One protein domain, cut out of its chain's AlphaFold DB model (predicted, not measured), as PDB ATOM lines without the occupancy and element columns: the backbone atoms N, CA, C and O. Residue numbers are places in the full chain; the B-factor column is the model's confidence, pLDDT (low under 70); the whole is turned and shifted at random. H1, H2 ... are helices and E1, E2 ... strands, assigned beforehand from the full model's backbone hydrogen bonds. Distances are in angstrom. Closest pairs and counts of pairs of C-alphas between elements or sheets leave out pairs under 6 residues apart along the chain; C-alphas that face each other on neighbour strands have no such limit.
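This is residues 82 to 240 of the 241 residues of an uncharacterized protein of Nostoc flagelliforme CCNUN1 (UniProt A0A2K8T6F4). A strongly twisted five-strand sheet, E1 to E5, and a long two-strand hairpin, E6 and E7, lie on either side of one long helix, H1, whose first part packs on E7 and only grazes the sheet. At the E1 end of the sheet sit the small helices H2 and H4, and H3 packs on the last part of H1. The 159 printed residues run E1 E2 E3 E4 E5 H1 H2 E6 E7 H3 H4, a mixed class of four named helices and seven named strands; neighbour strands are antiparallel in both sheets, and the larger sheet is branched. The whole is compact, with a radius of gyration of the C-alphas of 17.3 A and spans of 50 by 35 by 32 A.

Start in the sheet at E4, residues 111 to 120, 27.0 A long, which bends by 51 degrees at residue 117. Its other strands are E1, residues 82 to 84, from C-alpha 82 at (178.770, 174.357, 288.783), E2, 88 to 91, E3, 94 to 98, and E5, 133 to 138. Find C-alpha 139 at (199.372, 172.946, 283.502); from there H1 runs 36.0 A to residue 163. H2 is residues 173 to 177. E6, residues 183 to 192, 25.0 A, bends by 58 degrees at residue 189; E7, 195 to 205, is 28.8 A. H3 is residues 213 to 216, and H4, 224 to 233, ends at C-alpha 233 (172.638, 166.451, 286.613).

Along E4 the pairing is staggered: E2 and E1 lie on one side, E5 on the other. Look for N 111 and O 90 at 2.9 A, N 117 and O 83 at 2.9 A, and N 116 and O 135 at 2.9 A. E3 forms a hairpin with E2, with N 89 and O 97 at 2.9 A. H1 grazes this sheet with residues 139 to 146; its closest C-alphas to E7 are Phe 141 and Val 201, 5.0 A. In the hairpin E6 and E7, N 188 and O 199 are 2.9 A apart. H1 touches H3 with residues 156 to 163 alone, closest C-alphas Ala 159 and Trp 213, 6.1 A. H2 stands at the sheet's level and touches H4, closest C-alphas Leu 174 and Ala 228, 6.6 A. H4 lies only just over E1, with 3 C-alphas on it. In H1, H2 and H4 every O i to N i+4 pair is within hydrogen-bond range; H3 is too short for one.

The C-alphas of Gly 165 and Gly 194, the two farthest apart, are 52.7 A from each other. The printed part has no cut. The links E3 to E4 and E4 to E5 are long, 12 residues each. Confidence is under 70 at residues 92 to 93, 107 and 235 to 240; the mean pLDDT of the printed part is 88.6.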
ATOM      1  N   ILE A  82     179.837 175.315 288.485       94.00
ATOM      2  CA  ILE A  82     178.770 174.357 288.783       94.00
ATOM      3  C   ILE A  82     179.226 172.900 288.698       94.00
ATOM      4  O   ILE A  82     178.560 172.012 289.218       94.00
ATOM      5  N   GLY A  83     180.380 172.636 288.089       91.31
ATOM      6  CA  GLY A  83     180.977 171.307 288.035       91.31
ATOM      7  C   GLY A  83     182.493 171.380 288.113       91.31
ATOM      8  O   GLY A  83     183.114 172.282 287.556       91.31
ATOM      9  N   ARG A  84     183.099 170.416 288.805       92.06
ATOM     10  CA  ARG A  84     184.553 170.266 288.908       92.06
ATOM     11  C   ARG A  84     184.905 168.787 288.865       92.06
ATOM     12  O   ARG A  84     184.487 168.034 289.743       92.06
ATOM     13  N   SER A  85     185.684 168.374 287.870       90.56
ATOM     14  CA  SER A  85     186.135 166.987 287.751       90.56
ATOM     15  C   SER A  85     187.158 166.619 288.839       90.56
ATOM     16  O   SER A  85     187.829 167.500 289.399       90.56
ATOM     17  N   PRO A  86     187.378 165.313 289.084       89.31
ATOM     18  CA  PRO A  86     188.618 164.824 289.684       89.31
ATOM     19  C   PRO A  86     189.859 165.309 288.920       89.31
ATOM     20  O   PRO A  86     189.750 165.873 287.826       89.31
ATOM     21  N   LEU A  87     191.045 165.103 289.500       89.19
ATOM     22  CA  LEU A  87     192.282 165.383 288.777       89.19
ATOM     23  C   LEU A  87     192.394 164.379 287.630       89.19
ATOM     24  O   LEU A  87     192.301 163.175 287.849       89.19
ATOM     25  N   LEU A  88     192.551 164.884 286.417       87.81
ATOM     26  CA  LEU A  88     192.696 164.085 285.211       87.81
ATOM     27  C   LEU A  88     194.177 163.994 284.867       87.81
ATOM     28  O   LEU A  88     194.915 164.964 285.057       87.81
ATOM     29  N   TYR A  89     194.594 162.854 284.333       86.31
ATOM     30  CA  TYR A  89     195.891 162.718 283.689       86.31
ATOM     31  C   TYR A  89     195.709 162.346 282.225       86.31
ATOM     32  O   TYR A  89     194.730 161.712 281.822       86.31
ATOM     33  N   GLY A  90     196.656 162.785 281.414       81.12
ATOM     34  CA  GLY A  90     196.608 162.604 279.982       81.12
ATOM     35  C   GLY A  90     197.951 162.846 279.324       81.12
ATOM     36  O   GLY A  90     198.950 163.158 279.976       81.12
ATOM     37  N   ASN A  91     197.949 162.722 278.007       73.56
ATOM     38  CA  ASN A  91     199.029 163.189 277.150       73.56
ATOM     39  C   ASN A  91     198.547 164.406 276.345       73.56
ATOM     40  O   ASN A  91     197.425 164.874 276.528       73.56
ATOM     41  N   ASP A  92     199.400 164.936 275.470       61.75
ATOM     42  CA  ASP A  92     199.172 166.181 274.719       61.75
ATOM     43  C   ASP A  92     197.846 166.265 273.945       61.75
ATOM     44  O   ASP A  92     197.507 167.349 273.476       61.75
ATOM     45  N   ARG A  93     197.118 165.151 273.786       57.97
ATOM     46  CA  ARG A  93     195.932 165.043 272.930       57.97
ATOM     47  C   ARG A  93     194.829 164.141 273.482       57.97
ATOM     48  O   ARG A  93     193.976 163.734 272.700       57.97
ATOM     49  N   LYS A  94     194.918 163.697 274.743       70.56
ATOM     50  CA  LYS A  94     193.907 162.801 275.314       70.56
ATOM     51  C   LYS A  94     193.912 162.769 276.830       70.56
ATOM     52  O   LYS A  94     194.949 162.527 277.451       70.56
ATOM     53  N   VAL A  95     192.726 162.909 277.422       80.81
ATOM     54  CA  VAL A  95     192.478 162.474 278.805       80.81
ATOM     55  C   VAL A  95     192.542 160.948 278.843       80.81
ATOM     56  O   VAL A  95     191.741 160.273 278.204       80.81
ATOM     57  N   ILE A  96     193.512 160.406 279.576       81.94
ATOM     58  CA  ILE A  96     193.694 158.956 279.727       81.94
ATOM     59  C   ILE A  96     192.823 158.441 280.873       81.94
ATOM     60  O   ILE A  96     192.219 157.378 280.758       81.94
ATOM     61  N   GLY A  97     192.713 159.203 281.962       82.38
ATOM     62  CA  GLY A  97     191.852 158.825 283.073       82.38
ATOM     63  C   GLY A  97     191.882 159.798 284.242       82.38
ATOM     64  O   GLY A  97     192.450 160.890 284.178       82.38
ATOM     65  N   VAL A  98     191.253 159.377 285.337       86.75
ATOM     66  CA  VAL A  98     191.329 160.064 286.629       86.75
ATOM     67  C   VAL A  98     192.576 159.612 287.357       86.75
ATOM     68  O   VAL A  98     192.773 158.417 287.543       86.75
ATOM     69  N   TRP A  99     193.374 160.571 287.805       85.62
ATOM     70  CA  TRP A  99     194.540 160.298 288.624       85.62
ATOM     71  C   TRP A  99     194.122 160.033 290.066       85.62
ATOM     72  O   TRP A  99     193.401 160.833 290.674       85.62
ATOM     73  N   ARG A 100     194.624 158.939 290.630       84.00
ATOM     74  CA  ARG A 100     194.552 158.625 292.054       84.00
ATOM     75  C   ARG A 100     195.967 158.492 292.599       84.00
ATOM     76  O   ARG A 100     196.880 158.035 291.917       84.00
ATOM     77  N   SER A 101     196.149 158.858 293.862       77.25
ATOM     78  CA  SER A 101     197.443 158.732 294.543       77.25
ATOM     79  C   SER A 101     197.966 157.290 294.575       77.25
ATOM     80  O   SER A 101     199.175 157.090 294.608       77.25
ATOM     81  N   SER A 102     197.067 156.304 294.522       79.12
ATOM     82  CA  SER A 102     197.371 154.871 294.451       79.12
ATOM     83  C   SER A 102     197.972 154.412 293.123       79.12
ATOM     84  O   SER A 102     198.521 153.319 293.071       79.12
ATOM     85  N   ASP A 103     197.857 155.200 292.052       75.88
ATOM     86  CA  ASP A 103     198.128 154.706 290.696       75.88
ATOM     87  C   ASP A 103     199.629 154.611 290.378       75.88
ATOM     88  O   ASP A 103     200.001 154.108 289.322       75.88
ATOM     89  N   GLY A 104     200.508 155.112 291.258       72.31
ATOM     90  CA  GLY A 104     201.966 155.014 291.091       72.31
ATOM     91  C   GLY A 104     202.512 155.687 289.824       72.31
ATOM     92  O   GLY A 104     203.649 155.434 289.436       72.31
ATOM     93  N   LEU A 105     201.706 156.527 289.164       73.00
ATOM     94  CA  LEU A 105     202.046 157.137 287.880       73.00
ATOM     95  C   LEU A 105     203.193 158.137 288.040       73.00
ATOM     96  O   LEU A 105     203.137 159.029 288.893       73.00
ATOM     97  N   ASP A 106     204.195 158.025 287.166       71.44
ATOM     98  CA  ASP A 106     205.259 159.019 287.071       71.44
ATOM     99  C   ASP A 106     204.661 160.377 286.683       71.44
ATOM    100  O   ASP A 106     204.105 160.566 285.597       71.44
ATOM    101  N   LYS A 107     204.791 161.347 287.591       67.50
ATOM    102  CA  LYS A 107     204.276 162.708 287.414       67.50
ATOM    103  C   LYS A 107     204.940 163.445 286.248       67.50
ATOM    104  O   LYS A 107     204.377 164.427 285.774       67.50
ATOM    105  N   ASN A 108     206.103 162.992 285.786       72.06
ATOM    106  CA  ASN A 108     206.797 163.591 284.649       72.06
ATOM    107  C   ASN A 108     206.340 163.019 283.301       72.06
ATOM    108  O   ASN A 108     206.504 163.684 282.278       72.06
ATOM    109  N   ALA A 109     205.739 161.825 283.293       76.44
ATOM    110  CA  ALA A 109     205.271 161.161 282.078       76.44
ATOM    111  C   ALA A 109     203.913 161.692 281.581       76.44
ATOM    112  O   ALA A 109     203.585 161.538 280.405       76.44
ATOM    113  N   TYR A 110     203.130 162.336 282.455       79.62
ATOM    114  CA  TYR A 110     201.763 162.763 282.155       79.62
ATOM    115  C   TYR A 110     201.527 164.249 282.404       79.62
ATOM    116  O   TYR A 110     202.098 164.872 283.301       79.62
ATOM    117  N   LYS A 111     200.609 164.820 281.624       82.94
ATOM    118  CA  LYS A 111     200.022 166.127 281.911       82.94
ATOM    119  C   LYS A 111     198.834 165.948 282.839       82.94
ATOM    120  O   LYS A 111     198.017 165.052 282.643       82.94
ATOM    121  N   PHE A 112     198.721 166.851 283.804       86.12
ATOM    122  CA  PHE A 112     197.604 166.896 284.738       86.12
ATOM    123  C   PHE A 112     196.680 168.064 284.422       86.12
ATOM    124  O   PHE A 112     197.130 169.166 284.082       86.12
ATOM    125  N   GLY A 113     195.385 167.789 284.513       89.44
ATOM    126  CA  GLY A 113     194.335 168.711 284.125       89.44
ATOM    127  C   GLY A 113     193.073 168.546 284.954       89.44
ATOM    128  O   GLY A 113     192.897 167.574 285.687       89.44
ATOM    129  N   ARG A 114     192.168 169.511 284.831       90.62
ATOM    130  CA  ARG A 114     190.813 169.445 285.386       90.62
ATOM    131  C   ARG A 114     189.832 170.029 284.382       90.62
ATOM    132  O   ARG A 114     190.163 170.970 283.662       90.62
ATOM    133  N   ARG A 115     188.621 169.482 284.366       91.19
ATOM    134  CA  ARG A 115     187.476 170.046 283.651       91.19
ATOM    135  C   ARG A 115     186.583 170.771 284.654       91.19
ATOM    136  O   ARG A 115     186.280 170.233 285.723       91.19
ATOM    137  N   TYR A 116     186.158 171.974 284.296       93.88
ATOM    138  CA  TYR A 116     185.178 172.756 285.040       93.88
ATOM    139  C   TYR A 116     183.967 173.002 284.157       93.88
ATOM    140  O   TYR A 116     184.139 173.333 282.988       93.88
ATOM    141  N   MET A 117     182.774 172.872 284.724       93.75
ATOM    142  CA  MET A 117     181.542 173.326 284.087       93.75
ATOM    143  C   MET A 117     181.175 174.664 284.689       93.75
ATOM    144  O   MET A 117     181.091 174.776 285.919       93.75
ATOM    145  N   VAL A 118     181.002 175.665 283.835       96.31
ATOM    146  CA  VAL A 118     180.770 177.039 284.263       96.31
ATOM    147  C   VAL A 118     179.569 177.671 283.583       96.31
ATOM    148  O   VAL A 118     179.204 177.306 282.466       96.31
ATOM    149  N   ILE A 119     178.988 178.650 284.269       95.69
ATOM    150  CA  ILE A 119     178.003 179.579 283.721       95.69
ATOM    151  C   ILE A 119     178.556 180.987 283.901       95.69
ATOM    152  O   ILE A 119     178.881 181.374 285.024       95.69
ATOM    153  N   PHE A 120     178.683 181.739 282.814       97.12
ATOM    154  CA  PHE A 120     179.029 183.153 282.868       97.12
ATOM    155  C   PHE A 120     177.806 183.953 283.288       97.12
ATOM    156  O   PHE A 120     176.688 183.650 282.869       97.12
ATOM    157  N   VAL A 121     178.025 184.972 284.111       95.69
ATOM    158  CA  VAL A 121     176.965 185.853 284.594       95.69
ATOM    159  C   VAL A 121     177.322 187.319 284.374       95.69
ATOM    160  O   VAL A 121     178.499 187.677 284.308       95.69
ATOM    161  N   ASP A 122     176.306 188.169 284.284       94.19
ATOM    162  CA  ASP A 122     176.473 189.620 284.233       94.19
ATOM    163  C   ASP A 122     176.793 190.236 285.612       94.19
ATOM    164  O   ASP A 122     176.972 189.554 286.632       94.19
ATOM    165  N   ALA A 123     176.878 191.567 285.653       92.00
ATOM    166  CA  ALA A 123     177.083 192.330 286.884       92.00
ATOM    167  C   ALA A 123     175.927 192.166 287.891       92.00
ATOM    168  O   ALA A 123     176.121 192.340 289.095       92.00
ATOM    169  N   GLN A 124     174.735 191.794 287.422       91.81
ATOM    170  CA  GLN A 124     173.546 191.518 288.224       91.81
ATOM    171  C   GLN A 124     173.412 190.024 288.558       91.81
ATOM    172  O   GLN A 124     172.403 189.615 289.140       91.81
ATOM    173  N   ASN A 125     174.427 189.214 288.256       93.06
ATOM    174  CA  ASN A 125     174.461 187.764 288.420       93.06
ATOM    175  C   ASN A 125     173.324 187.023 287.691       93.06
ATOM    176  O   ASN A 125     172.852 185.995 288.185       93.06
ATOM    177  N   GLN A 126     172.855 187.546 286.559       92.69
ATOM    178  CA  GLN A 126     172.019 186.787 285.632       92.69
ATOM    179  C   GLN A 126     172.921 186.009 284.676       92.69
ATOM    180  O   GLN A 126     173.920 186.564 284.215       92.69
ATOM    181  N   PRO A 127     172.601 184.746 284.357       93.69
ATOM    182  CA  PRO A 127     173.345 183.999 283.356       93.69
ATOM    183  C   PRO A 127     173.379 184.728 282.012       93.69
ATOM    184  O   PRO A 127     172.396 185.344 281.604       93.69
ATOM    185  N   LEU A 128     174.512 184.633 281.321       95.12
ATOM    186  CA  LEU A 128     174.664 185.133 279.954       95.12
ATOM    187  C   LEU A 128     174.219 184.104 278.911       95.12
ATOM    188  O   LEU A 128     173.973 184.467 277.769       95.12
ATOM    189  N   HIS A 129     174.114 182.833 279.298       93.56
ATOM    190  CA  HIS A 129     173.795 181.717 278.415       93.56
ATOM    191  C   HIS A 129     173.041 180.607 279.156       93.56
ATOM    192  O   HIS A 129     172.974 180.603 280.388       93.56
ATOM    193  N   THR A 130     172.471 179.672 278.398       89.06
ATOM    194  CA  THR A 130     171.575 178.620 278.912       89.06
ATOM    195  C   THR A 130     172.306 177.326 279.267       89.06
ATOM    196  O   THR A 130     172.056 176.745 280.323       89.06
ATOM    197  N   ALA A 131     173.237 176.870 278.426       89.81
ATOM    198  CA  ALA A 131     173.938 175.606 278.640       89.81
ATOM    199  C   ALA A 131     175.303 175.803 279.329       89.81
ATOM    200  O   ALA A 131     176.003 176.774 279.037       89.81
ATOM    201  N   PRO A 132     175.734 174.885 280.216       92.44
ATOM    202  CA  PRO A 132     177.058 174.924 280.832       92.44
ATOM    203  C   PRO A 132     178.202 174.876 279.829       92.44
ATOM    204  O   PRO A 132     178.171 174.100 278.877       92.44
ATOM    205  N   ILE A 133     179.259 175.630 280.119       93.25
ATOM    206  CA  ILE A 133     180.473 175.677 279.306       93.25
ATOM    207  C   ILE A 133     181.592 174.918 279.996       93.25
ATOM    208  O   ILE A 133     181.872 175.125 281.177       93.25
ATOM    209  N   GLN A 134     182.274 174.067 279.240       93.44
ATOM    210  CA  GLN A 134     183.427 173.326 279.718       93.44
ATOM    211  C   GLN A 134     184.709 174.153 279.578       93.44
ATOM    212  O   GLN A 134     185.126 174.508 278.477       93.44
ATOM    213  N   ILE A 135     185.419 174.346 280.689       93.06
ATOM    214  CA  ILE A 135     186.818 174.781 280.698       93.06
ATOM    215  C   ILE A 135     187.687 173.561 280.976       93.06
ATOM    216  O   ILE A 135     187.670 173.014 282.080       93.06
ATOM    217  N   THR A 136     188.490 173.155 279.993       89.75
ATOM    218  CA  THR A 136     189.532 172.141 280.206       89.75
ATOM    219  C   THR A 136     190.842 172.846 280.512       89.75
ATOM    220  O   THR A 136     191.480 173.406 279.622       89.75
ATOM    221  N   ALA A 137     191.236 172.838 281.779       90.56
ATOM    222  CA  ALA A 137     192.455 173.483 282.226       90.56
ATOM    223  C   ALA A 137     193.589 172.461 282.333       90.56
ATOM    224  O   ALA A 137     193.432 171.418 282.970       90.56
ATOM    225  N   TRP A 138     194.755 172.823 281.802       88.00
ATOM    226  CA  TRP A 138     195.998 172.063 281.926       88.00
ATOM    227  C   TRP A 138     197.119 172.933 282.503       88.00
ATOM    228  O   TRP A 138     197.096 174.162 282.381       88.00
ATOM    229  N   GLY A 139     198.124 172.292 283.102       87.00
ATOM    230  CA  GLY A 139     199.372 172.946 283.502       87.00
ATOM    231  C   GLY A 139     199.177 174.116 284.473       87.00
ATOM    232  O   GLY A 139     198.394 174.034 285.416       87.00
ATOM    233  N   VAL A 140     199.897 175.221 284.247       89.69
ATOM    234  CA  VAL A 140     199.941 176.367 285.179       89.69
ATOM    235  C   VAL A 140     198.563 177.002 285.388       89.69
ATOM    236  O   VAL A 140     198.202 177.328 286.521       89.69
ATOM    237  N   PHE A 141     197.767 177.144 284.323       93.75
ATOM    238  CA  PHE A 141     196.414 177.687 284.447       93.75
ATOM    239  C   PHE A 141     195.542 176.782 285.319       93.75
ATOM    240  O   PHE A 141     194.851 177.274 286.200       93.75
ATOM    241  N   GLN A 142     195.624 175.459 285.137       93.88
ATOM    242  CA  GLN A 142     194.870 174.518 285.967       93.88
ATOM    243  C   GLN A 142     195.213 174.644 287.442       93.88
ATOM    244  O   GLN A 142     194.298 174.742 288.257       93.88
ATOM    245  N   VAL A 143     196.506 174.616 287.771       93.69
ATOM    246  CA  VAL A 143     196.973 174.660 289.159       93.69
ATOM    247  C   VAL A 143     196.540 175.966 289.817       93.69
ATOM    248  O   VAL A 143     195.910 175.941 290.872       93.69
ATOM    249  N   SER A 144     196.815 177.098 289.164       97.25
ATOM    250  CA  SER A 144     196.475 178.417 289.706       97.25
ATOM    251  C   SER A 144     194.964 178.622 289.832       97.25
ATOM    252  O   SER A 144     194.499 179.063 290.877       97.25
ATOM    253  N   PHE A 145     194.176 178.255 288.819       97.88
ATOM    254  CA  PHE A 145     192.719 178.391 288.859       97.88
ATOM    255  C   PHE A 145     192.090 177.523 289.954       97.88
ATOM    256  O   PHE A 145     191.240 178.006 290.696       97.88
ATOM    257  N   ASP A 146     192.530 176.267 290.105       97.31
ATOM    258  CA  ASP A 146     192.009 175.363 291.139       97.31
ATOM    259  C   ASP A 146     192.322 175.886 292.545       97.31
ATOM    260  O   ASP A 146     191.443 175.929 293.403       97.31
ATOM    261  N   GLN A 147     193.559 176.339 292.765       97.88
ATOM    262  CA  GLN A 147     193.985 176.907 294.040       97.88
ATOM    263  C   GLN A 147     193.161 178.148 294.404       97.88
ATOM    264  O   GLN A 147     192.662 178.247 295.525       97.88
ATOM    265  N   GLN A 148     192.984 179.077 293.458       98.50
ATOM    266  CA  GLN A 148     192.199 180.289 293.694       98.50
ATOM    267  C   GLN A 148     190.711 179.986 293.890       98.50
ATOM    268  O   GLN A 148     190.079 180.615 294.732       98.50
ATOM    269  N   LEU A 149     190.156 178.992 293.191       98.25
ATOM    270  CA  LEU A 149     188.773 178.561 293.390       98.25
ATOM    271  C   LEU A 149     188.549 177.958 294.787       98.25
ATOM    272  O   LEU A 149     187.529 178.241 295.414       98.25
ATOM    273  N   MET A 150     189.478 177.135 295.290       97.62
ATOM    274  CA  MET A 150     189.373 176.584 296.650       97.62
ATOM    275  C   MET A 150     189.472 177.691 297.708       97.62
ATOM    276  O   MET A 150     188.640 177.742 298.610       97.62
ATOM    277  N   ALA A 151     190.423 178.618 297.558       98.12
ATOM    278  CA  ALA A 151     190.575 179.753 298.471       98.12
ATOM    279  C   ALA A 151     189.366 180.708 298.437       98.12
ATOM    280  O   ALA A 151     188.947 181.227 299.472       98.12
ATOM    281  N   PHE A 152     188.778 180.921 297.256       98.31
ATOM    282  CA  PHE A 152     187.539 181.681 297.104       98.31
ATOM    283  C   PHE A 152     186.395 181.046 297.891       98.31
ATOM    284  O   PHE A 152     185.716 181.748 298.629       98.31
ATOM    285  N   ARG A 153     186.215 179.722 297.799       97.00
ATOM    286  CA  ARG A 153     185.161 179.009 298.539       97.00
ATOM    287  C   ARG A 153     185.302 179.179 300.047       97.00
ATOM    288  O   ARG A 153     184.322 179.487 300.709       97.00
ATOM    289  N   GLU A 154     186.509 179.047 300.577       97.06
ATOM    290  CA  GLU A 154     186.755 179.275 302.003       97.06
ATOM    291  C   GLU A 154     186.445 180.728 302.406       97.06
ATOM    292  O   GLU A 154     185.749 180.977 303.392       97.06
ATOM    293  N   THR A 155     186.878 181.701 301.598       97.31
ATOM    294  CA  THR A 155     186.588 183.128 301.834       97.31
ATOM    295  C   THR A 155     185.087 183.410 301.796       97.31
ATOM    296  O   THR A 155     184.567 184.161 302.618       97.31
ATOM    297  N   CYS A 156     184.369 182.774 300.873       96.06
ATOM    298  CA  CYS A 156     182.922 182.837 300.772       96.06
ATOM    299  C   CYS A 156     182.224 182.304 302.029       96.06
ATOM    300  O   CYS A 156     181.304 182.930 302.549       96.06
ATOM    301  N   GLU A 157     182.669 181.161 302.546       95.62
ATOM    302  CA  GLU A 157     182.114 180.558 303.760       95.62
ATOM    303  C   GLU A 157     182.309 181.455 304.982       95.62
ATOM    304  O   GLU A 157     181.383 181.623 305.778       95.62
ATOM    305  N   GLN A 158     183.487 182.071 305.101       96.62
ATOM    306  CA  GLN A 158     183.783 183.045 306.149       96.62
ATOM    307  C   GLN A 158     182.913 184.301 306.003       96.62
ATOM    308  O   GLN A 158     182.261 184.709 306.964       96.62
ATOM    309  N   ALA A 159     182.828 184.872 304.796       95.69
ATOM    310  CA  ALA A 159     181.998 186.040 304.512       95.69
ATOM    311  C   ALA A 159     180.514 185.781 304.823       95.69
ATOM    312  O   ALA A 159     179.868 186.616 305.457       95.69
ATOM    313  N   TYR A 160     179.991 184.611 304.448       94.31
ATOM    314  CA  TYR A 160     178.624 184.198 304.763       94.31
ATOM    315  C   TYR A 160     178.392 184.038 306.269       94.31
ATOM    316  O   TYR A 160     177.375 184.498 306.786       94.31
ATOM    317  N   ALA A 161     179.323 183.395 306.979       93.75
ATOM    318  CA  ALA A 161     179.229 183.202 308.422       93.75
ATOM    319  C   ALA A 161     179.188 184.551 309.156       93.75
ATOM    320  O   ALA A 161     178.282 184.786 309.958       93.75
ATOM    321  N   SER A 162     180.085 185.475 308.799       95.62
ATOM    322  CA  SER A 162     180.094 186.840 309.327       95.62
ATOM    323  C   SER A 162     178.826 187.618 308.969       95.62
ATOM    324  O   SER A 162     178.257 188.263 309.844       95.62
ATOM    325  N   PHE A 163     178.337 187.519 307.728       92.31
ATOM    326  CA  PHE A 163     177.076 188.141 307.299       92.31
ATOM    327  C   PHE A 163     175.872 187.648 308.117       92.31
ATOM    328  O   PHE A 163     174.971 188.416 308.431       92.31
ATOM    329  N   GLN A 164     175.858 186.367 308.491       91.56
ATOM    330  CA  GLN A 164     174.794 185.758 309.294       91.56
ATOM    331  C   GLN A 164     174.980 185.934 310.809       91.56
ATOM    332  O   GLN A 164     174.108 185.505 311.565       91.56
ATOM    333  N   GLY A 165     176.109 186.485 311.268       93.94
ATOM    334  CA  GLY A 165     176.463 186.512 312.692       93.94
ATOM    335  C   GLY A 165     176.628 185.112 313.300       93.94
ATOM    336  O   GLY A 165     176.298 184.901 314.464       93.94
ATOM    337  N   LYS A 166     177.081 184.132 312.508       93.06
ATOM    338  CA  LYS A 166     177.240 182.725 312.911       93.06
ATOM    339  C   LYS A 166     178.697 182.288 312.833       93.06
ATOM    340  O   LYS A 166     179.514 182.894 312.144       93.06
ATOM    341  N   HIS A 167     179.015 181.187 313.507       91.31
ATOM    342  CA  HIS A 167     180.312 180.536 313.354       91.31
ATOM    343  C   HIS A 167     180.483 179.940 311.953       91.31
ATOM    344  O   HIS A 167     179.520 179.502 311.315       91.31
ATOM    345  N   TYR A 168     181.737 179.908 311.499       92.19
ATOM    346  CA  TYR A 168     182.130 179.275 310.248       92.19
ATOM    347  C   TYR A 168     181.699 177.804 310.215       92.19
ATOM    348  O   TYR A 168     181.897 177.055 311.171       92.19
ATOM    349  N   GLN A 169     181.124 177.401 309.083       87.44
ATOM    350  CA  GLN A 169     180.768 176.018 308.800       87.44
ATOM    351  C   GLN A 169     180.988 175.735 307.314       87.44
ATOM    352  O   GLN A 169     180.364 176.434 306.499       87.44
ATOM    353  N   PRO A 170     181.759 174.687 306.969       91.69
ATOM    354  CA  PRO A 170     181.948 174.271 305.588       91.69
ATOM    355  C   PRO A 170     180.614 174.040 304.879       91.69
ATOM    356  O   PRO A 170     179.646 173.551 305.476       91.69
ATOM    357  N   LYS A 171     180.553 174.394 303.598       91.50
ATOM    358  CA  LYS A 171     179.387 174.174 302.743       91.50
ATOM    359  C   LYS A 171     179.668 173.076 301.727       91.50
ATOM    360  O   LYS A 171     180.808 172.749 301.411       91.50
ATOM    361  N   ASN A 172     178.594 172.457 301.251       90.31
ATOM    362  CA  ASN A 172     178.697 171.405 300.248       90.31
ATOM    363  C   ASN A 172     178.868 171.999 298.836       90.31
ATOM    364  O   ASN A 172     178.748 173.207 298.617       90.31
ATOM    365  N   LEU A 173     179.117 171.128 297.857       89.06
ATOM    366  CA  LEU A 173     179.356 171.544 296.472       89.06
ATOM    367  C   LEU A 173     178.159 172.251 295.824       89.06
ATOM    368  O   LEU A 173     178.374 173.121 294.983       89.06
ATOM    369  N   LEU A 174     176.930 171.928 296.235       89.06
ATOM    370  CA  LEU A 174     175.735 172.604 295.736       89.06
ATOM    371  C   LEU A 174     175.731 174.075 296.165       89.06
ATOM    372  O   LEU A 174     175.519 174.952 295.335       89.06
ATOM    373  N   TRP A 175     176.049 174.368 297.427       91.88
ATOM    374  CA  TRP A 175     176.227 175.748 297.886       91.88
ATOM    375  C   TRP A 175     177.345 176.461 297.123       91.88
ATOM    376  O   TRP A 175     177.162 177.590 296.681       91.88
ATOM    377  N   HIS A 176     178.481 175.788 296.907       93.81
ATOM    378  CA  HIS A 176     179.600 176.358 296.147       93.81
ATOM    379  C   HIS A 176     179.227 176.672 294.693       93.81
ATOM    380  O   HIS A 176     179.756 177.627 294.130       93.81
ATOM    381  N   SER A 177     178.321 175.897 294.087       91.62
ATOM    382  CA  SER A 177     177.848 176.117 292.711       91.62
ATOM    383  C   SER A 177     177.052 177.416 292.541       91.62
ATOM    384  O   SER A 177     176.928 177.921 291.430       91.62
ATOM    385  N   MET A 178     176.545 177.974 293.644       94.25
ATOM    386  CA  MET A 178     175.755 179.205 293.664       94.25
ATOM    387  C   MET A 178     176.608 180.460 293.882       94.25
ATOM    388  O   MET A 178     176.055 181.560 293.970       94.25
ATOM    389  N   TRP A 179     177.930 180.322 294.010       96.69
ATOM    390  CA  TRP A 179     178.824 181.453 294.241       96.69
ATOM    391  C   TRP A 179     179.478 181.930 292.953       96.69
ATOM    392  O   TRP A 179     179.983 181.140 292.156       96.69
ATOM    393  N   VAL A 180     179.474 183.247 292.776       97.94
ATOM    394  CA  VAL A 180     180.022 183.927 291.607       97.94
ATOM    395  C   VAL A 180     181.509 184.134 291.829       97.94
ATOM    396  O   VAL A 180     181.927 185.009 292.579       97.94
ATOM    397  N   PHE A 181     182.317 183.308 291.185       98.50
ATOM    398  CA  PHE A 181     183.761 183.425 291.194       98.50
ATOM    399  C   PHE A 181     184.206 184.471 290.166       98.50
ATOM    400  O   PHE A 181     183.928 184.340 288.974       98.50
ATOM    401  N   CYS A 182     184.921 185.494 290.632       98.00
ATOM    402  CA  CYS A 182     185.495 186.553 289.798       98.00
ATOM    403  C   CYS A 182     187.031 186.430 289.778       98.00
ATOM    404  O   CYS A 182     187.706 187.116 290.555       98.00
ATOM    405  N   PRO A 183     187.618 185.523 288.972       98.19
ATOM    406  CA  PRO A 183     189.061 185.321 288.937       98.19
ATOM    407  C   PRO A 183     189.807 186.515 288.332       98.19
ATOM    408  O   PRO A 183     189.405 187.092 287.323       98.19
ATOM    409  N   ILE A 184     190.975 186.817 288.898       98.19
ATOM    410  CA  ILE A 184     191.909 187.818 288.377       98.19
ATOM    411  C   ILE A 184     192.934 187.103 287.497       98.19
ATOM    412  O   ILE A 184     193.858 186.450 287.994       98.19
ATOM    413  N   LEU A 185     192.776 187.234 286.180       97.81
ATOM    414  CA  LEU A 185     193.611 186.565 285.184       97.81
ATOM    415  C   LEU A 185     194.765 187.467 284.734       97.81
ATOM    416  O   LEU A 185     194.562 188.635 284.396       97.81
ATOM    417  N   LYS A 186     195.988 186.930 284.721       97.19
ATOM    418  CA  LYS A 186     197.201 187.661 284.325       97.19
ATOM    419  C   LYS A 186     198.080 186.851 283.382       97.19
ATOM    420  O   LYS A 186     198.086 185.621 283.409       97.19
ATOM    421  N   THR A 187     198.817 187.577 282.546       96.50
ATOM    422  CA  THR A 187     199.866 187.013 281.699       96.50
ATOM    423  C   THR A 187     201.137 186.934 282.526       96.50
ATOM    424  O   THR A 187     201.617 187.960 283.003       96.50
ATOM    425  N   GLU A 188     201.705 185.743 282.660       94.19
ATOM    426  CA  GLU A 188     203.014 185.550 283.281       94.19
ATOM    427  C   GLU A 188     203.977 184.896 282.299       94.19
ATOM    428  O   GLU A 188     203.631 183.920 281.631       94.19
ATOM    429  N   LYS A 189     205.211 185.404 282.238       92.00
ATOM    430  CA  LYS A 189     206.294 184.724 281.527       92.00
ATOM    431  C   LYS A 189     206.748 183.529 282.357       92.00
ATOM    432  O   LYS A 189     207.093 183.675 283.527       92.00
ATOM    433  N   ARG A 190     206.746 182.347 281.751       86.00
ATOM    434  CA  ARG A 190     207.202 181.102 282.368       86.00
ATOM    435  C   ARG A 190     208.324 180.514 281.539       86.00
ATOM    436  O   ARG A 190     208.217 180.429 280.317       86.00
ATOM    437  N   GLU A 191     209.383 180.105 282.219       83.88
ATOM    438  CA  GLU A 191     210.510 179.413 281.614       83.88
ATOM    439  C   GLU A 191     210.385 177.908 281.854       83.88
ATOM    440  O   GLU A 191     210.123 177.463 282.973       83.88
ATOM    441  N   LYS A 192     210.548 177.118 280.794       76.25
ATOM    442  CA  LYS A 192     210.653 175.662 280.888       76.25
ATOM    443  C   LYS A 192     211.656 175.166 279.854       76.25
ATOM    444  O   LYS A 192     211.457 175.372 278.662       76.25
ATOM    445  N   GLY A 193     212.718 174.503 280.313       70.56
ATOM    446  CA  GLY A 193     213.749 173.942 279.432       70.56
ATOM    447  C   GLY A 193     214.441 174.992 278.556       70.56
ATOM    448  O   GLY A 193     214.630 174.751 277.369       70.56
ATOM    449  N   GLY A 194     214.734 176.174 279.112       75.81
ATOM    450  CA  GLY A 194     215.396 177.277 278.405       75.81
ATOM    451  C   GLY A 194     214.508 178.062 277.434       75.81
ATOM    452  O   GLY A 194     214.997 178.966 276.763       75.81
ATOM    453  N   GLN A 195     213.210 177.749 277.340       76.44
ATOM    454  CA  GLN A 195     212.260 178.524 276.541       76.44
ATOM    455  C   GLN A 195     211.292 179.300 277.428       76.44
ATOM    456  O   GLN A 195     210.648 178.736 278.317       76.44
ATOM    457  N   THR A 196     211.169 180.600 277.159       85.62
ATOM    458  CA  THR A 196     210.212 181.488 277.819       85.62
ATOM    459  C   THR A 196     208.936 181.592 276.991       85.62
ATOM    460  O   THR A 196     208.974 181.931 275.813       85.62
ATOM    461  N   SER A 197     207.787 181.344 277.614       86.56
ATOM    462  CA  SER A 197     206.471 181.491 276.985       86.56
ATOM    463  C   SER A 197     205.500 182.218 277.910       86.56
ATOM    464  O   SER A 197     205.659 182.215 279.131       86.56
ATOM    465  N   ASN A 198     204.494 182.870 277.329       91.81
ATOM    466  CA  ASN A 198     203.423 183.491 278.100       91.81
ATOM    467  C   ASN A 198     202.431 182.416 278.556       91.81
ATOM    468  O   ASN A 198     201.968 181.609 277.751       91.81
ATOM    469  N   ALA A 199     202.057 182.452 279.830       91.62
ATOM    470  CA  ALA A 199     201.026 181.613 280.419       91.62
ATOM    471  C   ALA A 199     199.884 182.476 280.969       91.62
ATOM    472  O   ALA A 199     200.112 183.561 281.504       91.62
ATOM    473  N   CYS A 200     198.652 181.974 280.859       95.25
ATOM    474  CA  CYS A 200     197.515 182.518 281.593       95.25
ATOM    475  C   CYS A 200     197.544 181.962 283.017       95.25
ATOM    476  O   CYS A 200     197.603 180.741 283.197       95.25
ATOM    477  N   VAL A 201     197.500 182.838 284.015       96.75
ATOM    478  CA  VAL A 201     197.544 182.468 285.433       96.75
ATOM    479  C   VAL A 201     196.384 183.128 286.164       96.75
ATOM    480  O   VAL A 201     196.121 184.318 285.985       96.75
ATOM    481  N   CYS A 202     195.693 182.356 287.004       97.88
ATOM    482  CA  CYS A 202     194.727 182.899 287.949       97.88
ATOM    483  C   CYS A 202     195.486 183.402 289.182       97.88
ATOM    484  O   CYS A 202     195.853 182.623 290.059       97.88
ATOM    485  N   ASN A 203     195.758 184.704 289.233       97.00
ATOM    486  CA  ASN A 203     196.600 185.325 290.262       97.00
ATOM    487  C   ASN A 203     195.806 185.788 291.501       97.00
ATOM    488  O   ASN A 203     196.349 186.439 292.390       97.00
ATOM    489  N   GLY A 204     194.504 185.527 291.544       98.12
ATOM    490  CA  GLY A 204     193.638 185.935 292.644       98.12
ATOM    491  C   GLY A 204     192.174 185.889 292.247       98.12
ATOM    492  O   GLY A 204     191.823 185.360 291.192       98.12
ATOM    493  N   TYR A 205     191.341 186.492 293.083       98.25
ATOM    494  CA  TYR A 205     189.916 186.689 292.857       98.25
ATOM    495  C   TYR A 205     189.437 187.934 293.607       98.25
ATOM    496  O   TYR A 205     190.094 188.390 294.549       98.25
ATOM    497  N   GLU A 206     188.306 188.497 293.189       97.62
ATOM    498  CA  GLU A 206     187.631 189.545 293.958       97.62
ATOM    499  C   GLU A 206     187.153 188.975 295.295       97.62
ATOM    500  O   GLU A 206     186.467 187.957 295.315       97.62
ATOM    501  N   LYS A 207     187.540 189.599 296.414       96.31
ATOM    502  CA  LYS A 207     187.324 189.043 297.756       96.31
ATOM    503  C   LYS A 207     185.914 189.347 298.275       96.31
ATOM    504  O   LYS A 207     185.619 190.520 298.538       96.31
ATOM    505  N   PRO A 208     185.073 188.324 298.509       95.75
ATOM    506  CA  PRO A 208     183.835 188.505 299.246       95.75
ATOM    507  C   PRO A 208     184.133 188.879 300.699       95.75
ATOM    508  O   PRO A 208     185.102 188.429 301.306       95.75
ATOM    509  N   THR A 209     183.270 189.704 301.261       96.81
ATOM    510  CA  THR A 209     183.270 190.178 302.645       96.81
ATOM    511  C   THR A 209     181.847 190.076 303.177       96.81
ATOM    512  O   THR A 209     180.905 189.924 302.400       96.81
ATOM    513  N   ALA A 210     181.654 190.223 304.486       94.88
ATOM    514  CA  ALA A 210     180.308 190.236 305.060       94.88
ATOM    515  C   ALA A 210     179.397 191.310 304.428       94.88
ATOM    516  O   ALA A 210     178.209 191.073 304.244       94.88
ATOM    517  N   LEU A 211     179.959 192.466 304.050       96.31
ATOM    518  CA  LEU A 211     179.210 193.610 303.514       96.31
ATOM    519  C   LEU A 211     178.747 193.420 302.067       96.31
ATOM    520  O   LEU A 211     177.739 193.989 301.668       96.31
ATOM    521  N   ASN A 212     179.494 192.655 301.269       94.56
ATOM    522  CA  ASN A 212     179.220 192.469 299.842       94.56
ATOM    523  C   ASN A 212     178.921 191.008 299.476       94.56
ATOM    524  O   ASN A 212     178.794 190.694 298.300       94.56
ATOM    525  N   TRP A 213     178.782 190.120 300.463       92.06
ATOM    526  CA  TRP A 213     178.566 188.685 300.275       92.06
ATOM    527  C   TRP A 213     177.476 188.363 299.245       92.06
ATOM    528  O   TRP A 213     177.652 187.519 298.367       92.06
ATOM    529  N   GLU A 214     176.347 189.064 299.332       90.94
ATOM    530  CA  GLU A 214     175.190 188.810 298.477       90.94
ATOM    531  C   GLU A 214     175.470 189.085 296.992       90.94
ATOM    532  O   GLU A 214     174.879 188.425 296.137       90.94
ATOM    533  N   SER A 215     176.412 189.977 296.653       93.00
ATOM    534  CA  SER A 215     176.792 190.220 295.254       93.00
ATOM    535  C   SER A 215     177.610 189.077 294.643       93.00
ATOM    536  O   SER A 215     177.747 189.015 293.421       93.00
ATOM    537  N   TYR A 216     178.090 188.139 295.462       94.75
ATOM    538  CA  TYR A 216     178.811 186.939 295.039       94.75
ATOM    539  C   TYR A 216     177.972 185.665 295.173       94.75
ATOM    540  O   TYR A 216     178.512 184.567 295.077       94.75
ATOM    541  N   CYS A 217     176.659 185.771 295.392       93.50
ATOM    542  CA  CYS A 217     175.790 184.615 295.577       93.50
ATOM    543  C   CYS A 217     174.492 184.756 294.777       93.50
ATOM    544  O   CYS A 217     173.802 185.772 294.852       93.50
ATOM    545  N   ILE A 218     174.119 183.711 294.037       92.44
ATOM    546  CA  ILE A 218     172.832 183.657 293.332       92.44
ATOM    547  C   ILE A 218     171.733 182.963 294.134       92.44
ATOM    548  O   ILE A 218     170.596 182.966 293.693       92.44
ATOM    549  N   GLY A 219     172.025 182.402 295.313       87.56
ATOM    550  CA  GLY A 219     171.121 181.488 296.031       87.56
ATOM    551  C   GLY A 219     169.737 182.045 296.406       87.56
ATOM    552  O   GLY A 219     168.829 181.267 296.670       87.56
ATOM    553  N   LYS A 220     169.553 183.373 296.415       82.75
ATOM    554  CA  LYS A 220     168.248 184.031 296.641       82.75
ATOM    555  C   LYS A 220     167.513 184.412 295.349       82.75
ATOM    556  O   LYS A 220     166.396 184.916 295.409       82.75
ATOM    557  N   LYS A 221     168.143 184.239 294.187       85.44
ATOM    558  CA  LYS A 221     167.571 184.579 292.880       85.44
ATOM    559  C   LYS A 221     166.758 183.392 292.349       85.44
ATOM    560  O   LYS A 221     167.161 182.255 292.589       85.44
ATOM    561  N   PRO A 222     165.679 183.626 291.576       83.56
ATOM    562  CA  PRO A 222     164.875 182.547 290.989       83.56
ATOM    563  C   PRO A 222     165.710 181.513 290.217       83.56
ATOM    564  O   PRO A 222     165.514 180.310 290.369       83.56
ATOM    565  N   ILE A 223     166.733 181.984 289.498       85.44
ATOM    566  CA  ILE A 223     167.643 181.160 288.694       85.44
ATOM    567  C   ILE A 223     168.452 180.122 289.497       85.44
ATOM    568  O   ILE A 223     168.975 179.164 288.934       85.44
ATOM    569  N   ALA A 224     168.558 180.265 290.823       87.31
ATOM    570  CA  ALA A 224     169.304 179.325 291.661       87.31
ATOM    571  C   ALA A 224     168.760 177.894 291.592       87.31
ATOM    572  O   ALA A 224     169.537 176.945 291.696       87.31
ATOM    573  N   GLN A 225     167.444 177.737 291.413       86.62
ATOM    574  CA  GLN A 225     166.816 176.420 291.302       86.62
ATOM    575  C   GLN A 225     167.262 175.701 290.026       86.62
ATOM    576  O   GLN A 225     167.635 174.531 290.080       86.62
ATOM    577  N   GLU A 226     167.308 176.413 288.902       87.31
ATOM    578  CA  GLU A 226     167.792 175.871 287.632       87.31
ATOM    579  C   GLU A 226     169.269 175.477 287.732       87.31
ATOM    580  O   GLU A 226     169.637 174.354 287.394       87.31
ATOM    581  N   ILE A 227     170.108 176.343 288.309       85.50
ATOM    582  CA  ILE A 227     171.529 176.038 288.534       85.50
ATOM    583  C   ILE A 227     171.710 174.807 289.431       85.50
ATOM    584  O   ILE A 227     172.571 173.970 289.155       85.50
ATOM    585  N   ALA A 228     170.883 174.648 290.467       86.81
ATOM    586  CA  ALA A 228     170.911 173.472 291.333       86.81
ATOM    587  C   ALA A 228     170.553 172.181 290.577       86.81
ATOM    588  O   ALA A 228     171.223 171.160 290.753       86.81
ATOM    589  N   LEU A 229     169.531 172.218 289.717       86.62
ATOM    590  CA  LEU A 229     169.149 171.079 288.877       86.62
ATOM    591  C   LEU A 229     170.282 170.694 287.923       86.62
ATOM    592  O   LEU A 229     170.655 169.520 287.841       86.62
ATOM    593  N   VAL A 230     170.885 171.687 287.268       86.12
ATOM    594  CA  VAL A 230     172.013 171.471 286.363       86.12
ATOM    595  C   VAL A 230     173.214 170.903 287.129       86.12
ATOM    596  O   VAL A 230     173.759 169.883 286.711       86.12
ATOM    597  N   HIS A 231     173.579 171.464 288.288       85.69
ATOM    598  CA  HIS A 231     174.643 170.940 289.156       85.69
ATOM    599  C   HIS A 231     174.440 169.456 289.488       85.69
ATOM    600  O   HIS A 231     175.355 168.648 289.321       85.69
ATOM    601  N   ASN A 232     173.229 169.084 289.905       84.88
ATOM    602  CA  ASN A 232     172.902 167.706 290.262       84.88
ATOM    603  C   ASN A 232     172.966 166.760 289.046       84.88
ATOM    604  O   ASN A 232     173.439 165.625 289.168       84.88
ATOM    605  N   SER A 233     172.562 167.230 287.860       83.25
ATOM    606  CA  SER A 233     172.638 166.451 286.613       83.25
ATOM    607  C   SER A 233     174.064 166.231 286.089       83.25
ATOM    608  O   SER A 233     174.298 165.297 285.327       83.25
ATOM    609  N   ILE A 234     175.034 167.049 286.519       78.31
ATOM    610  CA  ILE A 234     176.448 166.947 286.112       78.31
ATOM    611  C   ILE A 234     177.174 165.808 286.864       78.31
ATOM    612  O   ILE A 234     178.354 165.533 286.612       78.31
ATOM    613  N   SER A 235     176.482 165.083 287.752       61.06
ATOM    614  CA  SER A 235     177.024 163.894 288.414       61.06
ATOM    615  C   SER A 235     177.541 162.872 287.384       61.06
ATOM    616  O   SER A 235     176.846 162.446 286.468       61.06
ATOM    617  N   ASP A 236     178.831 162.543 287.496       61.28
ATOM    618  CA  ASP A 236     179.572 161.664 286.579       61.28
ATOM    619  C   ASP A 236     179.625 162.089 285.093       61.28
ATOM    620  O   ASP A 236     180.096 161.311 284.262       61.28
ATOM    621  N   TRP A 237     179.268 163.331 284.735       67.50
ATOM    622  CA  TRP A 237     179.436 163.849 283.361       67.50
ATOM    623  C   TRP A 237     180.884 163.707 282.862       67.50
ATOM    624  O   TRP A 237     181.127 163.339 281.716       67.50
ATOM    625  N   TRP A 238     181.861 163.890 283.755       64.69
ATOM    626  CA  TRP A 238     183.280 163.746 283.432       64.69
ATOM    627  C   TRP A 238     183.690 162.311 283.053       64.69
ATOM    628  O   TRP A 238     184.760 162.150 282.474       64.69
ATOM    629  N   ARG A 239     182.881 161.286 283.380       54.72
ATOM    630  CA  ARG A 239     183.126 159.874 283.014       54.72
ATOM    631  C   ARG A 239     182.658 159.527 281.609       54.72
ATOM    632  O   ARG A 239     183.087 158.514 281.074       54.72
ATOM    633  N   ARG A 240     181.746 160.322 281.043       52.31
ATOM    634  CA  ARG A 240     181.130 160.068 279.733       52.31
ATOM    635  C   ARG A 240     181.962 160.639 278.569       52.31
ATOM    636  O   ARG A 240     181.450 160.689 277.456       52.31
TER     637      ARG A 240